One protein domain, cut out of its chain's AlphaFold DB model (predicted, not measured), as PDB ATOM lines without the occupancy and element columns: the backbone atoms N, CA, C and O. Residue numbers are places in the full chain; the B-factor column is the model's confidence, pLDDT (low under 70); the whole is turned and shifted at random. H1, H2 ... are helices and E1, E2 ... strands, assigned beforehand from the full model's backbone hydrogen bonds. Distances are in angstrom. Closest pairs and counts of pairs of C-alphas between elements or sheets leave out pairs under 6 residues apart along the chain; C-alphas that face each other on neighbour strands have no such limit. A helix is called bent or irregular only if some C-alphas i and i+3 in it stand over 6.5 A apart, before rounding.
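AT A GLANCE: This is residues 89 to 218 of the 359 residues of an uncharacterized protein of Candidatus Bathyarchaeota archaeon (UniProt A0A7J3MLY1). A long helix, H4, runs through the middle of a compact helical body, with H6 packed along one side of it and arm H3b of the bent helix H3 crossing it on the other, where H1 packs on H3b. A small two-stranded ribbon, E1 and E2, lies near the last residues of H4, short H2 lies near its first, and the long link of residues 111 to 122 sweeps round the outside from H2 to E1. The printed part has 130 residues, with six named helices and two named strands in the order H1 H2 E1 H3 H4 E2 H5 H6; the sheet, order E1 - E2, is antiparallel, and the class is mostly helix. The whole is compact, with a radius of gyration of the C-alphas of 14.2 A and spans of 39 by 33 by 29 A.

HOW THE PARTS SIT: Start at E1, residues 123 to 126, and E2, residues 181 to 184, antiparallel neighbours at 146 degrees, where N 124 and O 183 are 3.0 A apart and N 181 and O 126 are 3.1 A apart, both within hydrogen-bond range. From E2 go to H4, residues 155 to 177: the closest C-alphas, of Ile 181 and Ala 174, are 6.7 A apart. H6, residues 200 to 218, touches H4, closest at C-alphas of Trp 210 and Leu 166, 4.6 A, at a shallow tilt of 30 degrees, the same way. H3, residues 128 to 149, was assigned as one helix by its hydrogen bonds but is bent: C-alphas 137 and 140 are 7.1 A apart, and arms H3a, residues 128 to 137, and H3b, residues 140 to 149, stand at a steep tilt of 58 degrees. H3b touches H4 with residues 157 to 164 of H4 alone, closest at C-alphas of Tyr 142 and Ala 164, 5.0 A, at a steep tilt of 47 degrees, opposite ways. H3a touches H4 with residues 167 to 175 of H4 alone, closest at C-alphas of Lys 128 and Ala 174, 5.2 A, at a tilt of 34 degrees, only just shallow. H1, residues 90 to 98, touches H3b, closest at C-alphas of Arg 93 and Cys 146, 6.1 A, at a shallow tilt of 11 degrees, the same way. H5, residues 185 to 192, only just touches H3a, with 3 pairs of C-alphas within 8 A, closest at Leu 135 and Ala 192, 6.3 A. H2, residues 103 to 110, is close to H4 but not clearly touching, closest at C-alphas of Leu 109 and Ile 155, 6.1 A. In H1, H2, H3b, H4, H5 and H6 every O i to N i+4 pair is within hydrogen-bond range; in H3a, 3 of 6 are.

IN THESE COORDINATES: Find C-alpha 90, where H1 begins, at (30.965, 53.171, -46.123). H4 runs 33.0 A from C-alpha 155 at (39.743, 35.670, -48.673) to C-alpha 177. H6 runs 27.3 A, ending at C-alpha 218 at (44.731, 60.610, -33.725).

THE WHOLE: The two C-alphas farthest apart, of Lys 104 and Asp 129, are 41.1 A apart. The printed part has no cut, and H2 to E1 is the long link. The mean pLDDT of the printed part is 75.6; look for values under 70 at residues 89 to 100, 114 to 125, 178 to 182 and 194 to 198.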
ATOM      1  N   CYS A  89      27.113  55.494 -47.367       67.12
ATOM      2  CA  CYS A  89      27.914  55.472 -46.144       67.12
ATOM      3  C   CYS A  89      28.763  54.203 -46.036       67.12
ATOM      4  O   CYS A  89      28.275  53.157 -45.589       67.12
ATOM      5  N   ILE A  90      30.045  54.285 -46.376       62.03
ATOM      6  CA  ILE A  90      30.965  53.171 -46.123       62.03
ATOM      7  C   ILE A  90      31.046  52.875 -44.621       62.03
ATOM      8  O   ILE A  90      30.903  51.716 -44.238       62.03
ATOM      9  N   GLY A  91      31.110  53.902 -43.766       63.94
ATOM     10  CA  GLY A  91      31.093  53.739 -42.304       63.94
ATOM     11  C   GLY A  91      29.876  52.962 -41.776       63.94
ATOM     12  O   GLY A  91      30.026  52.071 -40.941       63.94
ATOM     13  N   SER A  92      28.672  53.209 -42.306       65.19
ATOM     14  CA  SER A  92      27.452  52.470 -41.926       65.19
ATOM     15  C   SER A  92      27.487  51.008 -42.363       65.19
ATOM     16  O   SER A  92      27.081  50.115 -41.615       65.19
ATOM     17  N   ARG A  93      27.970  50.748 -43.588       66.12
ATOM     18  CA  ARG A  93      28.089  49.383 -44.118       66.12
ATOM     19  C   ARG A  93      29.118  48.584 -43.329       66.12
ATOM     20  O   ARG A  93      28.811  47.461 -42.946       66.12
ATOM     21  N   ILE A  94      30.257  49.194 -43.001       65.62
ATOM     22  CA  ILE A  94      31.262  48.618 -42.100       65.62
ATOM     23  C   ILE A  94      30.632  48.338 -40.730       65.62
ATOM     24  O   ILE A  94      30.769  47.236 -40.210       65.62
ATOM     25  N   ARG A  95      29.855  49.271 -40.164       63.53
ATOM     26  CA  ARG A  95      29.240  49.057 -38.845       63.53
ATOM     27  C   ARG A  95      28.283  47.882 -38.788       63.53
ATOM     28  O   ARG A  95      28.320  47.113 -37.828       63.53
ATOM     29  N   LYS A  96      27.459  47.725 -39.821       64.94
ATOM     30  CA  LYS A  96      26.594  46.551 -39.977       64.94
ATOM     31  C   LYS A  96      27.411  45.282 -40.214       64.94
ATOM     32  O   LYS A  96      27.033  44.238 -39.695       64.94
ATOM     33  N   ALA A  97      28.508  45.376 -40.971       64.62
ATOM     34  CA  ALA A  97      29.423  44.271 -41.246       64.62
ATOM     35  C   ALA A  97      29.981  43.657 -39.970       64.62
ATOM     36  O   ALA A  97      29.827  42.460 -39.749       64.62
ATOM     37  N   LEU A  98      30.535  44.493 -39.101       63.88
ATOM     38  CA  LEU A  98      31.268  44.069 -37.913       63.88
ATOM     39  C   LEU A  98      30.408  43.357 -36.859       63.88
ATOM     40  O   LEU A  98      30.913  42.484 -36.160       63.88
ATOM     41  N   THR A  99      29.109  43.655 -36.763       63.81
ATOM     42  CA  THR A  99      28.213  42.989 -35.797       63.81
ATOM     43  C   THR A  99      27.812  41.570 -36.200       63.81
ATOM     44  O   THR A  99      27.251  40.845 -35.383       63.81
ATOM     45  N   ARG A 100      28.077  41.159 -37.446       63.53
ATOM     46  CA  ARG A 100      27.619  39.879 -38.015       63.53
ATOM     47  C   ARG A 100      28.759  38.917 -38.357       63.53
ATOM     48  O   ARG A 100      28.523  37.859 -38.934       63.53
ATOM     49  N   VAL A 101      29.997  39.272 -38.021       71.62
ATOM     50  CA  VAL A 101      31.187  38.513 -38.422       71.62
ATOM     51  C   VAL A 101      31.379  37.280 -37.543       71.62
ATOM     52  O   VAL A 101      31.509  37.384 -36.324       71.62
ATOM     53  N   ASN A 102      31.491  36.104 -38.164       75.69
ATOM     54  CA  ASN A 102      31.936  34.898 -37.469       75.69
ATOM     55  C   ASN A 102      33.456  34.961 -37.244       75.69
ATOM     56  O   ASN A 102      34.243  34.697 -38.156       75.69
ATOM     57  N   LYS A 103      33.855  35.289 -36.010       78.06
ATOM     58  CA  LYS A 103      35.259  35.440 -35.596       78.06
ATOM     59  C   LYS A 103      36.120  34.223 -35.952       78.06
ATOM     60  O   LYS A 103      37.221  34.404 -36.453       78.06
ATOM     61  N   LYS A 104      35.618  32.996 -35.748       81.38
ATOM     62  CA  LYS A 104      36.364  31.758 -36.040       81.38
ATOM     63  C   LYS A 104      36.664  31.620 -37.532       81.38
ATOM     64  O   LYS A 104      37.801  31.383 -37.909       81.38
ATOM     65  N   ARG A 105      35.665  31.870 -38.379       82.75
ATOM     66  CA  ARG A 105      35.829  31.832 -39.839       82.75
ATOM     67  C   ARG A 105      36.829  32.879 -40.337       82.75
ATOM     68  O   ARG A 105      37.588  32.604 -41.253       82.75
ATOM     69  N   VAL A 106      36.835  34.068 -39.735       84.19
ATOM     70  CA  VAL A 106      37.822  35.115 -40.042       84.19
ATOM     71  C   VAL A 106      39.229  34.714 -39.610       84.19
ATOM     72  O   VAL A 106      40.162  34.961 -40.363       84.19
ATOM     73  N   ILE A 107      39.377  34.098 -38.432       82.44
ATOM     74  CA  ILE A 107      40.662  33.558 -37.971       82.44
ATOM     75  C   ILE A 107      41.194  32.555 -38.992       82.44
ATOM     76  O   ILE A 107      42.329  32.693 -39.421       82.44
ATOM     77  N   ASP A 108      40.369  31.588 -39.406       84.62
ATOM     78  CA  ASP A 108      40.792  30.531 -40.330       84.62
ATOM     79  C   ASP A 108      41.190  31.085 -41.703       84.62
ATOM     80  O   ASP A 108      42.227  30.697 -42.222       84.62
ATOM     81  N   LEU A 109      40.446  32.057 -42.241       84.12
ATOM     82  CA  LEU A 109      40.845  32.760 -43.468       84.12
ATOM     83  C   LEU A 109      42.115  33.587 -43.273       84.12
ATOM     84  O   LEU A 109      42.909  33.709 -44.195       84.12
ATOM     85  N   GLY A 110      42.288  34.158 -42.080       79.69
ATOM     86  CA  GLY A 110      43.468  34.902 -41.659       79.69
ATOM     87  C   GLY A 110      44.762  34.112 -41.788       79.69
ATOM     88  O   GLY A 110      45.790  34.710 -42.096       79.69
ATOM     89  N   LYS A 111      44.691  32.788 -41.613       80.56
ATOM     90  CA  LYS A 111      45.861  31.908 -41.679       80.56
ATOM     91  C   LYS A 111      46.511  31.858 -43.048       80.56
ATOM     92  O   LYS A 111      47.725  31.741 -43.156       80.56
ATOM     93  N   ASP A 112      45.709  32.047 -44.086       77.00
ATOM     94  CA  ASP A 112      46.178  32.037 -45.468       77.00
ATOM     95  C   ASP A 112      46.794  33.390 -45.885       77.00
ATOM     96  O   ASP A 112      47.340  33.525 -46.982       77.00
ATOM     97  N   PHE A 113      46.745  34.412 -45.017       74.19
ATOM     98  CA  PHE A 113      47.392  35.704 -45.245       74.19
ATOM     99  C   PHE A 113      48.818  35.701 -44.702       74.19
ATOM    100  O   PHE A 113      49.070  36.205 -43.607       74.19
ATOM    101  N   VAL A 114      49.765  35.173 -45.478       62.84
ATOM    102  CA  VAL A 114      51.193  35.183 -45.120       62.84
ATOM    103  C   VAL A 114      51.998  35.838 -46.222       62.84
ATOM    104  O   VAL A 114      52.276  35.204 -47.231       62.84
ATOM    105  N   HIS A 115      52.424  37.082 -46.013       57.59
ATOM    106  CA  HIS A 115      53.536  37.634 -46.779       57.59
ATOM    107  C   HIS A 115      54.378  38.566 -45.927       57.59
ATOM    108  O   HIS A 115      53.898  39.563 -45.389       57.59
ATOM    109  N   ASP A 116      55.666  38.255 -45.890       53.41
ATOM    110  CA  ASP A 116      56.697  39.209 -45.547       53.41
ATOM    111  C   ASP A 116      56.859  40.177 -46.702       53.41
ATOM    112  O   ASP A 116      57.338  39.790 -47.769       53.41
ATOM    113  N   PHE A 117      56.471  41.428 -46.502       51.75
ATOM    114  CA  PHE A 117      56.718  42.443 -47.507       51.75
ATOM    115  C   PHE A 117      57.820  43.394 -47.076       51.75
ATOM    116  O   PHE A 117      58.037  43.680 -45.900       51.75
ATOM    117  N   ILE A 118      58.555  43.839 -48.082       49.94
ATOM    118  CA  ILE A 118      59.513  44.922 -47.994       49.94
ATOM    119  C   ILE A 118      58.937  45.973 -48.926       49.94
ATOM    120  O   ILE A 118      58.690  45.682 -50.095       49.94
ATOM    121  N   LEU A 119      58.663  47.173 -48.423       50.16
ATOM    122  CA  LEU A 119      58.214  48.240 -49.302       50.16
ATOM    123  C   LEU A 119      59.404  48.722 -50.142       50.16
ATOM    124  O   LEU A 119      60.221  49.520 -49.686       50.16
ATOM    125  N   GLU A 120      59.488  48.251 -51.386       43.97
ATOM    126  CA  GLU A 120      60.626  48.486 -52.289       43.97
ATOM    127  C   GLU A 120      60.739  49.939 -52.824       43.97
ATOM    128  O   GLU A 120      61.787  50.277 -53.371       43.97
ATOM    129  N   LYS A 121      59.739  50.820 -52.575       51.16
ATOM    130  CA  LYS A 121      59.526  52.207 -53.108       51.16
ATOM    131  C   LYS A 121      58.965  52.241 -54.550       51.16
ATOM    132  O   LYS A 121      59.153  51.270 -55.273       51.16
ATOM    133  N   PRO A 122      58.272  53.314 -55.024       57.25
ATOM    134  CA  PRO A 122      58.188  54.696 -54.538       57.25
ATOM    135  C   PRO A 122      56.891  55.025 -53.796       57.25
ATOM    136  O   PRO A 122      55.805  54.598 -54.163       57.25
ATOM    137  N   ILE A 123      57.010  55.858 -52.769       64.12
ATOM    138  CA  ILE A 123      55.879  56.596 -52.215       64.12
ATOM    139  C   ILE A 123      55.435  57.629 -53.236       64.12
ATOM    140  O   ILE A 123      56.270  58.383 -53.747       64.12
ATOM    141  N   ARG A 124      54.129  57.728 -53.467       66.19
ATOM    142  CA  ARG A 124      53.563  58.844 -54.218       66.19
ATOM    143  C   ARG A 124      53.038  59.896 -53.253       66.19
ATOM    144  O   ARG A 124      52.314  59.567 -52.318       66.19
ATOM    145  N   LEU A 125      53.410  61.154 -53.499       68.88
ATOM    146  CA  LEU A 125      52.684  62.282 -52.941       68.88
ATOM    147  C   LEU A 125      51.407  62.463 -53.747       68.88
ATOM    148  O   LEU A 125      51.488  62.699 -54.949       68.88
ATOM    149  N   LEU A 126      50.258  62.376 -53.090       73.25
ATOM    150  CA  LEU A 126      48.991  62.667 -53.737       73.25
ATOM    151  C   LEU A 126      48.298  63.820 -53.020       73.25
ATOM    152  O   LEU A 126      48.113  63.791 -51.799       73.25
ATOM    153  N   SER A 127      47.925  64.838 -53.787       72.31
ATOM    154  CA  SER A 127      47.094  65.938 -53.308       72.31
ATOM    155  C   SER A 127      45.630  65.512 -53.196       72.31
ATOM    156  O   SER A 127      45.184  64.568 -53.852       72.31
ATOM    157  N   LYS A 128      44.841  66.241 -52.403       74.44
ATOM    158  CA  LYS A 128      43.386  66.040 -52.342       74.44
ATOM    159  C   LYS A 128      42.750  66.071 -53.741       74.44
ATOM    160  O   LYS A 128      41.879  65.248 -54.018       74.44
ATOM    161  N   ASP A 129      43.205  66.979 -54.600       75.38
ATOM    162  CA  ASP A 129      42.655  67.189 -55.944       75.38
ATOM    163  C   ASP A 129      42.983  66.036 -56.906       75.38
ATOM    164  O   ASP A 129      42.251  65.808 -57.863       75.38
ATOM    165  N   GLU A 130      44.024  65.251 -56.621       77.06
ATOM    166  CA  GLU A 130      44.325  64.011 -57.344       77.06
ATOM    167  C   GLU A 130      43.587  62.806 -56.745       77.06
ATOM    168  O   GLU A 130      42.961  62.024 -57.463       77.06
ATOM    169  N   VAL A 131      43.650  62.640 -55.419       77.00
ATOM    170  CA  VAL A 131      43.129  61.450 -54.729       77.00
ATOM    171  C   VAL A 131      41.617  61.385 -54.799       77.00
ATOM    172  O   VAL A 131      41.057  60.337 -55.127       77.00
ATOM    173  N   VAL A 132      40.948  62.481 -54.431       74.94
ATOM    174  CA  VAL A 132      39.504  62.466 -54.212       74.94
ATOM    175  C   VAL A 132      38.771  62.096 -55.496       74.94
ATOM    176  O   VAL A 132      37.975  61.165 -55.413       74.94
ATOM    177  N   PRO A 133      39.041  62.688 -56.677       74.62
ATOM    178  CA  PRO A 133      38.335  62.312 -57.903       74.62
ATOM    179  C   PRO A 133      38.541  60.850 -58.314       74.62
ATOM    180  O   PRO A 133      37.605  60.208 -58.786       74.62
ATOM    181  N   ILE A 134      39.745  60.302 -58.121       82.00
ATOM    182  CA  ILE A 134      40.070  58.922 -58.508       82.00
ATOM    183  C   ILE A 134      39.382  57.931 -57.566       82.00
ATOM    184  O   ILE A 134      38.626  57.068 -58.012       82.00
ATOM    185  N   LEU A 135      39.580  58.088 -56.254       78.75
ATOM    186  CA  LEU A 135      39.034  57.154 -55.267       78.75
ATOM    187  C   LEU A 135      37.511  57.238 -55.146       78.75
ATOM    188  O   LEU A 135      36.848  56.257 -54.818       78.75
ATOM    189  N   SER A 136      36.947  58.396 -55.470       72.81
ATOM    190  CA  SER A 136      35.509  58.606 -55.555       72.81
ATOM    191  C   SER A 136      34.843  57.719 -56.616       72.81
ATOM    192  O   SER A 136      33.794  57.131 -56.352       72.81
ATOM    193  N   LYS A 137      35.464  57.547 -57.790       78.25
ATOM    194  CA  LYS A 137      34.907  56.738 -58.893       78.25
ATOM    195  C   LYS A 137      34.830  55.248 -58.566       78.25
ATOM    196  O   LYS A 137      33.900  54.567 -58.983       78.25
ATOM    197  N   ILE A 138      35.793  54.754 -57.798       78.69
ATOM    198  CA  ILE A 138      35.912  53.341 -57.408       78.69
ATOM    199  C   ILE A 138      35.239  53.036 -56.063       78.69
ATOM    200  O   ILE A 138      35.078  51.875 -55.688       78.69
ATOM    201  N   LEU A 139      34.802  54.069 -55.336       73.69
ATOM    202  CA  LEU A 139      34.099  53.947 -54.062       73.69
ATOM    203  C   LEU A 139      32.887  52.997 -54.113       73.69
ATOM    204  O   LEU A 139      32.719  52.209 -53.175       73.69
ATOM    205  N   PRO A 140      32.051  53.003 -55.178       75.44
ATOM    206  CA  PRO A 140      30.941  52.064 -55.299       75.44
ATOM    207  C   PRO A 140      31.398  50.603 -55.302       75.44
ATOM    208  O   PRO A 140      30.767  49.793 -54.625       75.44
ATOM    209  N   ILE A 141      32.522  50.287 -55.952       80.31
ATOM    210  CA  ILE A 141      33.076  48.929 -56.032       80.31
ATOM    211  C   ILE A 141      33.468  48.443 -54.631       80.31
ATOM    212  O   ILE A 141      33.000  47.410 -54.160       80.31
ATOM    213  N   TYR A 142      34.236  49.240 -53.886       79.12
ATOM    214  CA  TYR A 142      34.613  48.900 -52.506       79.12
ATOM    215  C   TYR A 142      33.415  48.828 -51.553       79.12
ATOM    216  O   TYR A 142      33.414  48.078 -50.574       79.12
ATOM    217  N   SER A 143      32.343  49.556 -51.864       73.62
ATOM    218  CA  SER A 143      31.094  49.471 -51.117       73.62
ATOM    219  C   SER A 143      30.374  48.123 -51.292       73.62
ATOM    220  O   SER A 143      29.600  47.746 -50.401       73.62
ATOM    221  N   GLU A 144      30.593  47.416 -52.408       77.44
ATOM    222  CA  GLU A 144      30.082  46.060 -52.653       77.44
ATOM    223  C   GLU A 144      30.833  45.029 -51.822       77.44
ATOM    224  O   GLU A 144      30.188  44.229 -51.149       77.44
ATOM    225  N   TYR A 145      32.158  45.139 -51.709       80.50
ATOM    226  CA  TYR A 145      32.937  44.274 -50.818       80.50
ATOM    227  C   TYR A 145      32.444  44.339 -49.370       80.50
ATOM    228  O   TYR A 145      32.257  43.305 -48.736       80.50
ATOM    229  N   CYS A 146      32.100  45.526 -48.860       77.94
ATOM    230  CA  CYS A 146      31.466  45.653 -47.543       77.94
ATOM    231  C   CYS A 146      30.085  44.968 -47.455       77.94
ATOM    232  O   CYS A 146      29.715  44.463 -46.394       77.94
ATOM    233  N   LYS A 147      29.295  44.969 -48.541       74.81
ATOM    234  CA  LYS A 147      27.981  44.298 -48.603       74.81
ATOM    235  C   LYS A 147      28.111  42.782 -48.678       74.81
ATOM    236  O   LYS A 147      27.257  42.088 -48.131       74.81
ATOM    237  N   ASP A 148      29.120  42.274 -49.368       77.94
ATOM    238  CA  ASP A 148      29.318  40.836 -49.522       77.94
ATOM    239  C   ASP A 148      30.049  40.239 -48.327       77.94
ATOM    240  O   ASP A 148      29.736  39.116 -47.933       77.94
ATOM    241  N   PHE A 149      30.890  41.026 -47.645       80.94
ATOM    242  CA  PHE A 149      31.537  40.633 -46.388       80.94
ATOM    243  C   PHE A 149      30.517  40.210 -45.330       80.94
ATOM    244  O   PHE A 149      30.723  39.274 -44.564       80.94
ATOM    245  N   LEU A 150      29.365  40.872 -45.351       70.62
ATOM    246  CA  LEU A 150      28.206  40.584 -44.520       70.62
ATOM    247  C   LEU A 150      27.520  39.245 -44.806       70.62
ATOM    248  O   LEU A 150      26.830  38.728 -43.928       70.62
ATOM    249  N   LYS A 151      27.631  38.735 -46.032       74.50
ATOM    250  CA  LYS A 151      26.932  37.527 -46.489       74.50
ATOM    251  C   LYS A 151      27.852  36.315 -46.438       74.50
ATOM    252  O   LYS A 151      27.452  35.251 -45.974       74.50
ATOM    253  N   ILE A 152      29.073  36.470 -46.947       74.56
ATOM    254  CA  ILE A 152      30.039  35.392 -47.136       74.56
ATOM    255  C   ILE A 152      31.432  35.965 -46.883       74.56
ATOM    256  O   ILE A 152      31.976  36.716 -47.689       74.56
ATOM    257  N   VAL A 153      32.033  35.573 -45.760       79.94
ATOM    258  CA  VAL A 153      33.437  35.884 -45.481       79.94
ATOM    259  C   VAL A 153      34.305  34.861 -46.222       79.94
ATOM    260  O   VAL A 153      34.270  33.671 -45.904       79.94
ATOM    261  N   ASN A 154      35.056  35.301 -47.226       85.44
ATOM    262  CA  ASN A 154      36.131  34.543 -47.871       85.44
ATOM    263  C   ASN A 154      37.368  35.456 -48.011       85.44
ATOM    264  O   ASN A 154      37.303  36.629 -47.631       85.44
ATOM    265  N   ILE A 155      38.483  34.925 -48.524       85.75
ATOM    266  CA  ILE A 155      39.743  35.670 -48.673       85.75
ATOM    267  C   ILE A 155      39.531  36.929 -49.524       85.75
ATOM    268  O   ILE A 155      39.851  38.025 -49.074       85.75
ATOM    269  N   GLU A 156      38.931  36.803 -50.711       85.94
ATOM    270  CA  GLU A 156      38.705  37.930 -51.630       85.94
ATOM    271  C   GLU A 156      37.853  39.033 -50.992       85.94
ATOM    272  O   GLU A 156      38.193  40.216 -51.047       85.94
ATOM    273  N   THR A 157      36.769  38.644 -50.324       85.50
ATOM    274  CA  THR A 157      35.865  39.572 -49.654       85.50
ATOM    275  C   THR A 157      36.538  40.255 -48.461       85.50
ATOM    276  O   THR A 157      36.283  41.433 -48.208       85.50
ATOM    277  N   LEU A 158      37.424  39.559 -47.737       86.31
ATOM    278  CA  LEU A 158      38.223  40.139 -46.652       86.31
ATOM    279  C   LEU A 158      39.273  41.128 -47.183       86.31
ATOM    280  O   LEU A 158      39.408  42.213 -46.621       86.31
ATOM    281  N   ILE A 159      39.956  40.807 -48.288       88.06
ATOM    282  CA  ILE A 159      40.884  41.728 -48.964       88.06
ATOM    283  C   ILE A 159      40.150  42.999 -49.383       88.06
ATOM    284  O   ILE A 159      40.565  44.107 -49.040       88.06
ATOM    285  N   GLY A 160      39.023  42.846 -50.081       86.56
ATOM    286  CA  GLY A 160      38.212  43.978 -50.513       86.56
ATOM    287  C   GLY A 160      37.699  44.816 -49.341       86.56
ATOM    288  O   GLY A 160      37.669  46.041 -49.436       86.56
ATOM    289  N   PHE A 161      37.367  44.190 -48.207       86.19
ATOM    290  CA  PHE A 161      37.008  44.896 -46.977       86.19
ATOM    291  C   PHE A 161      38.173  45.722 -46.404       86.19
ATOM    292  O   PHE A 161      37.973  46.883 -46.045       86.19
ATOM    293  N   ILE A 162      39.390  45.167 -46.348       88.56
ATOM    294  CA  ILE A 162      40.588  45.891 -45.888       88.56
ATOM    295  C   ILE A 162      40.849  47.106 -46.785       88.56
ATOM    296  O   ILE A 162      41.027  48.219 -46.285       88.56
ATOM    297  N   ILE A 163      40.803  46.919 -48.107       88.44
ATOM    298  CA  ILE A 163      40.996  48.015 -49.063       88.44
ATOM    299  C   ILE A 163      39.880  49.058 -48.923       88.44
ATOM    300  O   ILE A 163      40.162  50.253 -48.939       88.44
ATOM    301  N   ALA A 164      38.627  48.647 -48.705       84.50
ATOM    302  CA  ALA A 164      37.522  49.575 -48.480       84.50
ATOM    303  C   ALA A 164      37.746  50.467 -47.244       84.50
ATOM    304  O   ALA A 164      37.457  51.667 -47.296       84.50
ATOM    305  N   ARG A 165      38.294  49.915 -46.148       85.06
ATOM    306  CA  ARG A 165      38.683  50.705 -44.965       85.06
ATOM    307  C   ARG A 165      39.788  51.703 -45.295       85.06
ATOM    308  O   ARG A 165      39.661  52.874 -44.939       85.06
ATOM    309  N   LEU A 166      40.825  51.265 -46.011       88.38
ATOM    310  CA  LEU A 166      41.915  52.141 -46.436       88.38
ATOM    311  C   LEU A 166      41.407  53.284 -47.325       88.38
ATOM    312  O   LEU A 166      41.659  54.443 -47.017       88.38
ATOM    313  N   VAL A 167      40.654  52.980 -48.386       85.06
ATOM    314  CA  VAL A 167      40.096  53.978 -49.317       85.06
ATOM    315  C   VAL A 167      39.252  55.008 -48.572       85.06
ATOM    316  O   VAL A 167      39.415  56.209 -48.787       85.06
ATOM    317  N   SER A 168      38.396  54.552 -47.652       81.12
ATOM    318  CA  SER A 168      37.600  55.447 -46.813       81.12
ATOM    319  C   SER A 168      38.487  56.382 -45.989       81.12
ATOM    320  O   SER A 168      38.228  57.585 -45.956       81.12
ATOM    321  N   LYS A 169      39.540  55.853 -45.350       86.06
ATOM    322  CA  LYS A 169      40.427  56.657 -44.500       86.06
ATOM    323  C   LYS A 169      41.299  57.619 -45.300       86.06
ATOM    324  O   LYS A 169      41.513  58.743 -44.859       86.06
ATOM    325  N   ILE A 170      41.758  57.219 -46.484       84.06
ATOM    326  CA  ILE A 170      42.502  58.082 -47.406       84.06
ATOM    327  C   ILE A 170      41.650  59.310 -47.771       84.06
ATOM    328  O   ILE A 170      42.110  60.441 -47.634       84.06
ATOM    329  N   ILE A 171      40.389  59.121 -48.176       77.75
ATOM    330  CA  ILE A 171      39.499  60.244 -48.523       77.75
ATOM    331  C   ILE A 171      39.278  61.173 -47.316       77.75
ATOM    332  O   ILE A 171      39.389  62.392 -47.452       77.75
ATOM    333  N   GLU A 172      39.002  60.605 -46.138       78.44
ATOM    334  CA  GLU A 172      38.808  61.355 -44.889       78.44
ATOM    335  C   GLU A 172      40.034  62.202 -44.529       78.44
ATOM    336  O   GLU A 172      39.926  63.406 -44.279       78.44
ATOM    337  N   TYR A 173      41.213  61.583 -44.551       80.38
ATOM    338  CA  TYR A 173      42.465  62.219 -44.172       80.38
ATOM    339  C   TYR A 173      42.847  63.348 -45.146       80.38
ATOM    340  O   TYR A 173      43.176  64.452 -44.699       80.38
ATOM    341  N   ALA A 174      42.709  63.127 -46.463       77.12
ATOM    342  CA  ALA A 174      42.951  64.150 -47.493       77.12
ATOM    343  C   ALA A 174      42.073  65.390 -47.292       77.12
ATOM    344  O   ALA A 174      42.513  66.522 -47.489       77.12
ATOM    345  N   GLN A 175      40.813  65.194 -46.914       74.62
ATOM    346  CA  GLN A 175      39.874  66.295 -46.727       74.62
ATOM    347  C   GLN A 175      40.126  67.076 -45.450       74.62
ATOM    348  O   GLN A 175      40.001  68.300 -45.461       74.62
ATOM    349  N   LYS A 176      40.465  66.376 -44.366       78.06
ATOM    350  CA  LYS A 176      40.672  66.974 -43.047       78.06
ATOM    351  C   LYS A 176      41.935  67.821 -42.994       78.06
ATOM    352  O   LYS A 176      41.910  68.917 -42.443       78.06
ATOM    353  N   TYR A 177      43.024  67.318 -43.564       77.31
ATOM    354  CA  TYR A 177      44.328  67.968 -43.450       77.31
ATOM    355  C   TYR A 177      44.748  68.715 -44.711       77.31
ATOM    356  O   TYR A 177      45.741  69.433 -44.666       77.31
ATOM    357  N   GLY A 178      44.032  68.544 -45.830       61.94
ATOM    358  CA  GLY A 178      44.381  69.145 -47.124       61.94
ATOM    359  C   GLY A 178      45.740  68.696 -47.675       61.94
ATOM    360  O   GLY A 178      46.152  69.148 -48.739       61.94
ATOM    361  N   ASN A 179      46.431  67.812 -46.952       61.03
ATOM    362  CA  ASN A 179      47.807  67.426 -47.180       61.03
ATOM    363  C   ASN A 179      47.886  66.074 -47.884       61.03
ATOM    364  O   ASN A 179      47.076  65.175 -47.657       61.03
ATOM    365  N   LEU A 180      48.937  65.981 -48.693       53.41
ATOM    366  CA  LEU A 180      49.730  64.807 -49.009       53.41
ATOM    367  C   LEU A 180      49.314  63.504 -48.297       53.41
ATOM    368  O   LEU A 180      49.581  63.324 -47.107       53.41
ATOM    369  N   ILE A 181      48.803  62.551 -49.075       63.19
ATOM    370  CA  ILE A 181      48.769  61.143 -48.674       63.19
ATOM    371  C   ILE A 181      49.965  60.425 -49.278       63.19
ATOM    372  O   ILE A 181      50.131  60.379 -50.494       63.19
ATOM    373  N   VAL A 182      50.803  59.907 -48.390       63.12
ATOM    374  CA  VAL A 182      51.949  59.056 -48.684       63.12
ATOM    375  C   VAL A 182      51.407  57.635 -48.735       63.12
ATOM    376  O   VAL A 182      50.961  57.127 -47.718       63.12
ATOM    377  N   VAL A 183      51.387  57.019 -49.910       71.25
ATOM    378  CA  VAL A 183      51.091  55.586 -50.064       71.25
ATOM    379  C   VAL A 183      52.102  55.013 -51.040       71.25
ATOM    380  O   VAL A 183      52.580  55.728 -51.931       71.25
ATOM    381  N   ASP A 184      52.435  53.734 -50.901       75.12
ATOM    382  CA  ASP A 184      53.213  53.047 -51.924       75.12
ATOM    383  C   ASP A 184      52.492  53.102 -53.267       75.12
ATOM    384  O   ASP A 184      51.300  52.808 -53.385       75.12
ATOM    385  N   TYR A 185      53.243  53.475 -54.295       74.75
ATOM    386  CA  TYR A 185      52.740  53.651 -55.646       74.75
ATOM    387  C   TYR A 185      52.053  52.390 -56.166       74.75
ATOM    388  O   TYR A 185      50.962  52.479 -56.715       74.75
ATOM    389  N   GLN A 186      52.641  51.215 -55.923       76.62
ATOM    390  CA  GLN A 186      52.056  49.937 -56.336       76.62
ATOM    391  C   GLN A 186      50.690  49.691 -55.686       76.62
ATOM    392  O   GLN A 186      49.749  49.294 -56.369       76.62
ATOM    393  N   LEU A 187      50.562  49.975 -54.384       81.12
ATOM    394  CA  LEU A 187      49.291  49.873 -53.672       81.12
ATOM    395  C   LEU A 187      48.276  50.882 -54.223       81.12
ATOM    396  O   LEU A 187      47.126  50.525 -54.465       81.12
ATOM    397  N   TYR A 188      48.697  52.124 -54.464       82.12
ATOM    398  CA  TYR A 188      47.825  53.153 -55.019       82.12
ATOM    399  C   TYR A 188      47.309  52.803 -56.421       82.12
ATOM    400  O   TYR A 188      46.104  52.867 -56.639       82.12
ATOM    401  N   GLU A 189      48.183  52.410 -57.349       81.00
ATOM    402  CA  GLU A 189      47.805  52.030 -58.720       81.00
ATOM    403  C   GLU A 189      46.796  50.880 -58.715       81.00
ATOM    404  O   GLU A 189      45.777  50.919 -59.403       81.00
ATOM    405  N   GLN A 190      47.031  49.878 -57.868       81.50
ATOM    406  CA  GLN A 190      46.120  48.753 -57.723       81.50
ATOM    407  C   GLN A 190      44.760  49.178 -57.171       81.50
ATOM    408  O   GLN A 190      43.733  48.777 -57.717       81.50
ATOM    409  N   ILE A 191      44.736  50.023 -56.136       84.94
ATOM    410  CA  ILE A 191      43.487  50.567 -55.603       84.94
ATOM    411  C   ILE A 191      42.756  51.349 -56.696       84.94
ATOM    412  O   ILE A 191      41.584  51.071 -56.948       84.94
ATOM    413  N   ALA A 192      43.448  52.286 -57.350       81.69
ATOM    414  CA  ALA A 192      42.920  53.201 -58.358       81.69
ATOM    415  C   ALA A 192      42.381  52.490 -59.606       81.69
ATOM    416  O   ALA A 192      41.449  52.994 -60.233       81.69
ATOM    417  N   SER A 193      42.909  51.307 -59.934       80.62
ATOM    418  CA  SER A 193      42.428  50.486 -61.052       80.62
ATOM    419  C   SER A 193      40.981  49.996 -60.887       80.62
ATOM    420  O   SER A 193      40.357  49.579 -61.861       80.62
ATOM    421  N   GLY A 194      40.429  50.034 -59.666       68.31
ATOM    422  CA  GLY A 194      39.062  49.600 -59.366       68.31
ATOM    423  C   GLY A 194      38.877  48.082 -59.289       68.31
ATOM    424  O   GLY A 194      37.830  47.627 -58.838       68.31
ATOM    425  N   PHE A 195      39.888  47.289 -59.647       66.25
ATOM    426  CA  PHE A 195      39.910  45.849 -59.408       66.25
ATOM    427  C   PHE A 195      40.794  45.583 -58.196       66.25
ATOM    428  O   PHE A 195      42.006  45.774 -58.295       66.25
ATOM    429  N   PRO A 196      40.246  45.153 -57.043       61.12
ATOM    430  CA  PRO A 196      41.104  44.875 -55.914       61.12
ATOM    431  C   PRO A 196      42.041  43.733 -56.302       61.12
ATOM    432  O   PRO A 196      41.579  42.665 -56.728       61.12
ATOM    433  N   PRO A 197      43.354  43.934 -56.176       62.81
ATOM    434  CA  PRO A 197      44.304  42.853 -56.338       62.81
ATOM    435  C   PRO A 197      43.964  41.776 -55.308       62.81
ATOM    436  O   PRO A 197      43.826  42.042 -54.117       62.81
ATOM    437  N   ARG A 198      43.798  40.543 -55.779       67.62
ATOM    438  CA  ARG A 198      43.341  39.417 -54.953       67.62
ATOM    439  C   ARG A 198      44.489  38.728 -54.224       67.62
ATOM    440  O   ARG A 198      44.434  37.527 -53.978       67.62
ATOM    441  N   THR A 199      45.558  39.464 -53.928       75.88
ATOM    442  CA  THR A 199      46.751  38.884 -53.321       75.88
ATOM    443  C   THR A 199      46.796  39.198 -51.828       75.88
ATOM    444  O   THR A 199      46.534  40.338 -51.423       75.88
ATOM    445  N   PRO A 200      47.167  38.221 -50.984       74.69
ATOM    446  CA  PRO A 200      47.315  38.469 -49.554       74.69
ATOM    447  C   PRO A 200      48.378  39.544 -49.248       74.69
ATOM    448  O   PRO A 200      48.283  40.243 -48.242       74.69
ATOM    449  N   PHE A 201      49.342  39.745 -50.156       77.12
ATOM    450  CA  PHE A 201      50.377  40.782 -50.079       77.12
ATOM    451  C   PHE A 201      49.773  42.187 -49.999       77.12
ATOM    452  O   PHE A 201      50.114  42.980 -49.120       77.12
ATOM    453  N   VAL A 202      48.817  42.483 -50.880       78.75
ATOM    454  CA  VAL A 202      48.188  43.805 -50.930       78.75
ATOM    455  C   VAL A 202      47.305  44.045 -49.719       78.75
ATOM    456  O   VAL A 202      47.242  45.164 -49.217       78.75
ATOM    457  N   ALA A 203      46.681  42.992 -49.198       82.75
ATOM    458  CA  ALA A 203      45.919  43.062 -47.959       82.75
ATOM    459  C   ALA A 203      46.791  43.530 -46.784       82.75
ATOM    460  O   ALA A 203      46.380  44.407 -46.024       82.75
ATOM    461  N   GLY A 204      48.006  42.981 -46.662       81.88
ATOM    462  CA  GLY A 204      48.976  43.372 -45.639       81.88
ATOM    463  C   GLY A 204      49.371  44.845 -45.746       81.88
ATOM    464  O   GLY A 204      49.219  45.590 -44.777       81.88
ATOM    465  N   MET A 205      49.786  45.285 -46.941       81.25
ATOM    466  CA  MET A 205      50.138  46.691 -47.188       81.25
ATOM    467  C   MET A 205      48.962  47.633 -46.913       81.25
ATOM    468  O   MET A 205      49.115  48.660 -46.252       81.25
ATOM    469  N   ALA A 206      47.769  47.276 -47.392       85.50
ATOM    470  CA  ALA A 206      46.583  48.098 -47.225       85.50
ATOM    471  C   ALA A 206      46.194  48.251 -45.749       85.50
ATOM    472  O   ALA A 206      45.826  49.343 -45.314       85.50
ATOM    473  N   PHE A 207      46.309  47.174 -44.967       87.38
ATOM    474  CA  PHE A 207      46.039  47.193 -43.534       87.38
ATOM    475  C   PHE A 207      47.020  48.086 -42.768       87.38
ATOM    476  O   PHE A 207      46.584  48.907 -41.959       87.38
ATOM    477  N   GLN A 208      48.321  47.960 -43.039       83.56
ATOM    478  CA  GLN A 208      49.338  48.785 -42.383       83.56
ATOM    479  C   GLN A 208      49.144  50.271 -42.684       83.56
ATOM    480  O   GLN A 208      49.156  51.087 -41.760       83.56
ATOM    481  N   TRP A 209      48.886  50.627 -43.945       84.62
ATOM    482  CA  TRP A 209      48.587  52.012 -44.313       84.62
ATOM    483  C   TRP A 209      47.310  52.523 -43.666       84.62
ATOM    484  O   TRP A 209      47.289  53.649 -43.169       84.62
ATOM    485  N   TRP A 210      46.257  51.704 -43.629       89.19
ATOM    486  CA  TRP A 210      45.005  52.094 -42.993       89.19
ATOM    487  C   TRP A 210      45.243  52.432 -41.519       89.19
ATOM    488  O   TRP A 210      44.904  53.532 -41.087       89.19
ATOM    489  N   LEU A 211      45.889  51.537 -40.767       89.12
ATOM    490  CA  LEU A 211      46.160  51.768 -39.351       89.12
ATOM    491  C   LEU A 211      47.126  52.941 -39.127       89.12
ATOM    492  O   LEU A 211      46.916  53.736 -38.213       89.12
ATOM    493  N   THR A 212      48.144  53.093 -39.975       86.50
ATOM    494  CA  THR A 212      49.075  54.229 -39.916       86.50
ATOM    495  C   THR A 212      48.332  55.557 -40.045       86.50
ATOM    496  O   THR A 212      48.556  56.465 -39.247       86.50
ATOM    497  N   LEU A 213      47.394  55.665 -40.992       87.25
ATOM    498  CA  LEU A 213      46.573  56.867 -41.159       87.25
ATOM    499  C   LEU A 213      45.635  57.109 -39.967       87.25
ATOM    500  O   LEU A 213      45.437  58.260 -39.586       87.25
ATOM    501  N   GLU A 214      45.077  56.063 -39.352       89.88
ATOM    502  CA  GLU A 214      44.277  56.195 -38.119       89.88
ATOM    503  C   GLU A 214      45.117  56.744 -36.952       89.88
ATOM    504  O   GLU A 214      44.680  57.644 -36.226       89.88
ATOM    505  N   VAL A 215      46.341  56.234 -36.783       89.81
ATOM    506  CA  VAL A 215      47.272  56.684 -35.738       89.81
ATOM    507  C   VAL A 215      47.696  58.130 -35.981       89.81
ATOM    508  O   VAL A 215      47.600  58.950 -35.067       89.81
ATOM    509  N   LEU A 216      48.099  58.474 -37.206       87.12
ATOM    510  CA  LEU A 216      48.463  59.842 -37.585       87.12
ATOM    511  C   LEU A 216      47.314  60.826 -37.360       87.12
ATOM    512  O   LEU A 216      47.513  61.909 -36.806       87.12
ATOM    513  N   ASP A 217      46.100  60.434 -37.743       87.94
ATOM    514  CA  ASP A 217      44.911  61.245 -37.521       87.94
ATOM    515  C   ASP A 217      44.651  61.486 -36.026       87.94
ATOM    516  O   ASP A 217      44.331  62.608 -35.626       87.94
ATOM    517  N   SER A 218      44.856  60.472 -35.181       90.19
ATOM    518  CA  SER A 218      44.731  60.610 -33.725       90.19
ATOM    519  C   SER A 218      45.815  61.521 -33.140       90.19
ATOM    520  O   SER A 218      45.516  62.386 -32.317       90.19
TER     521      SER A 218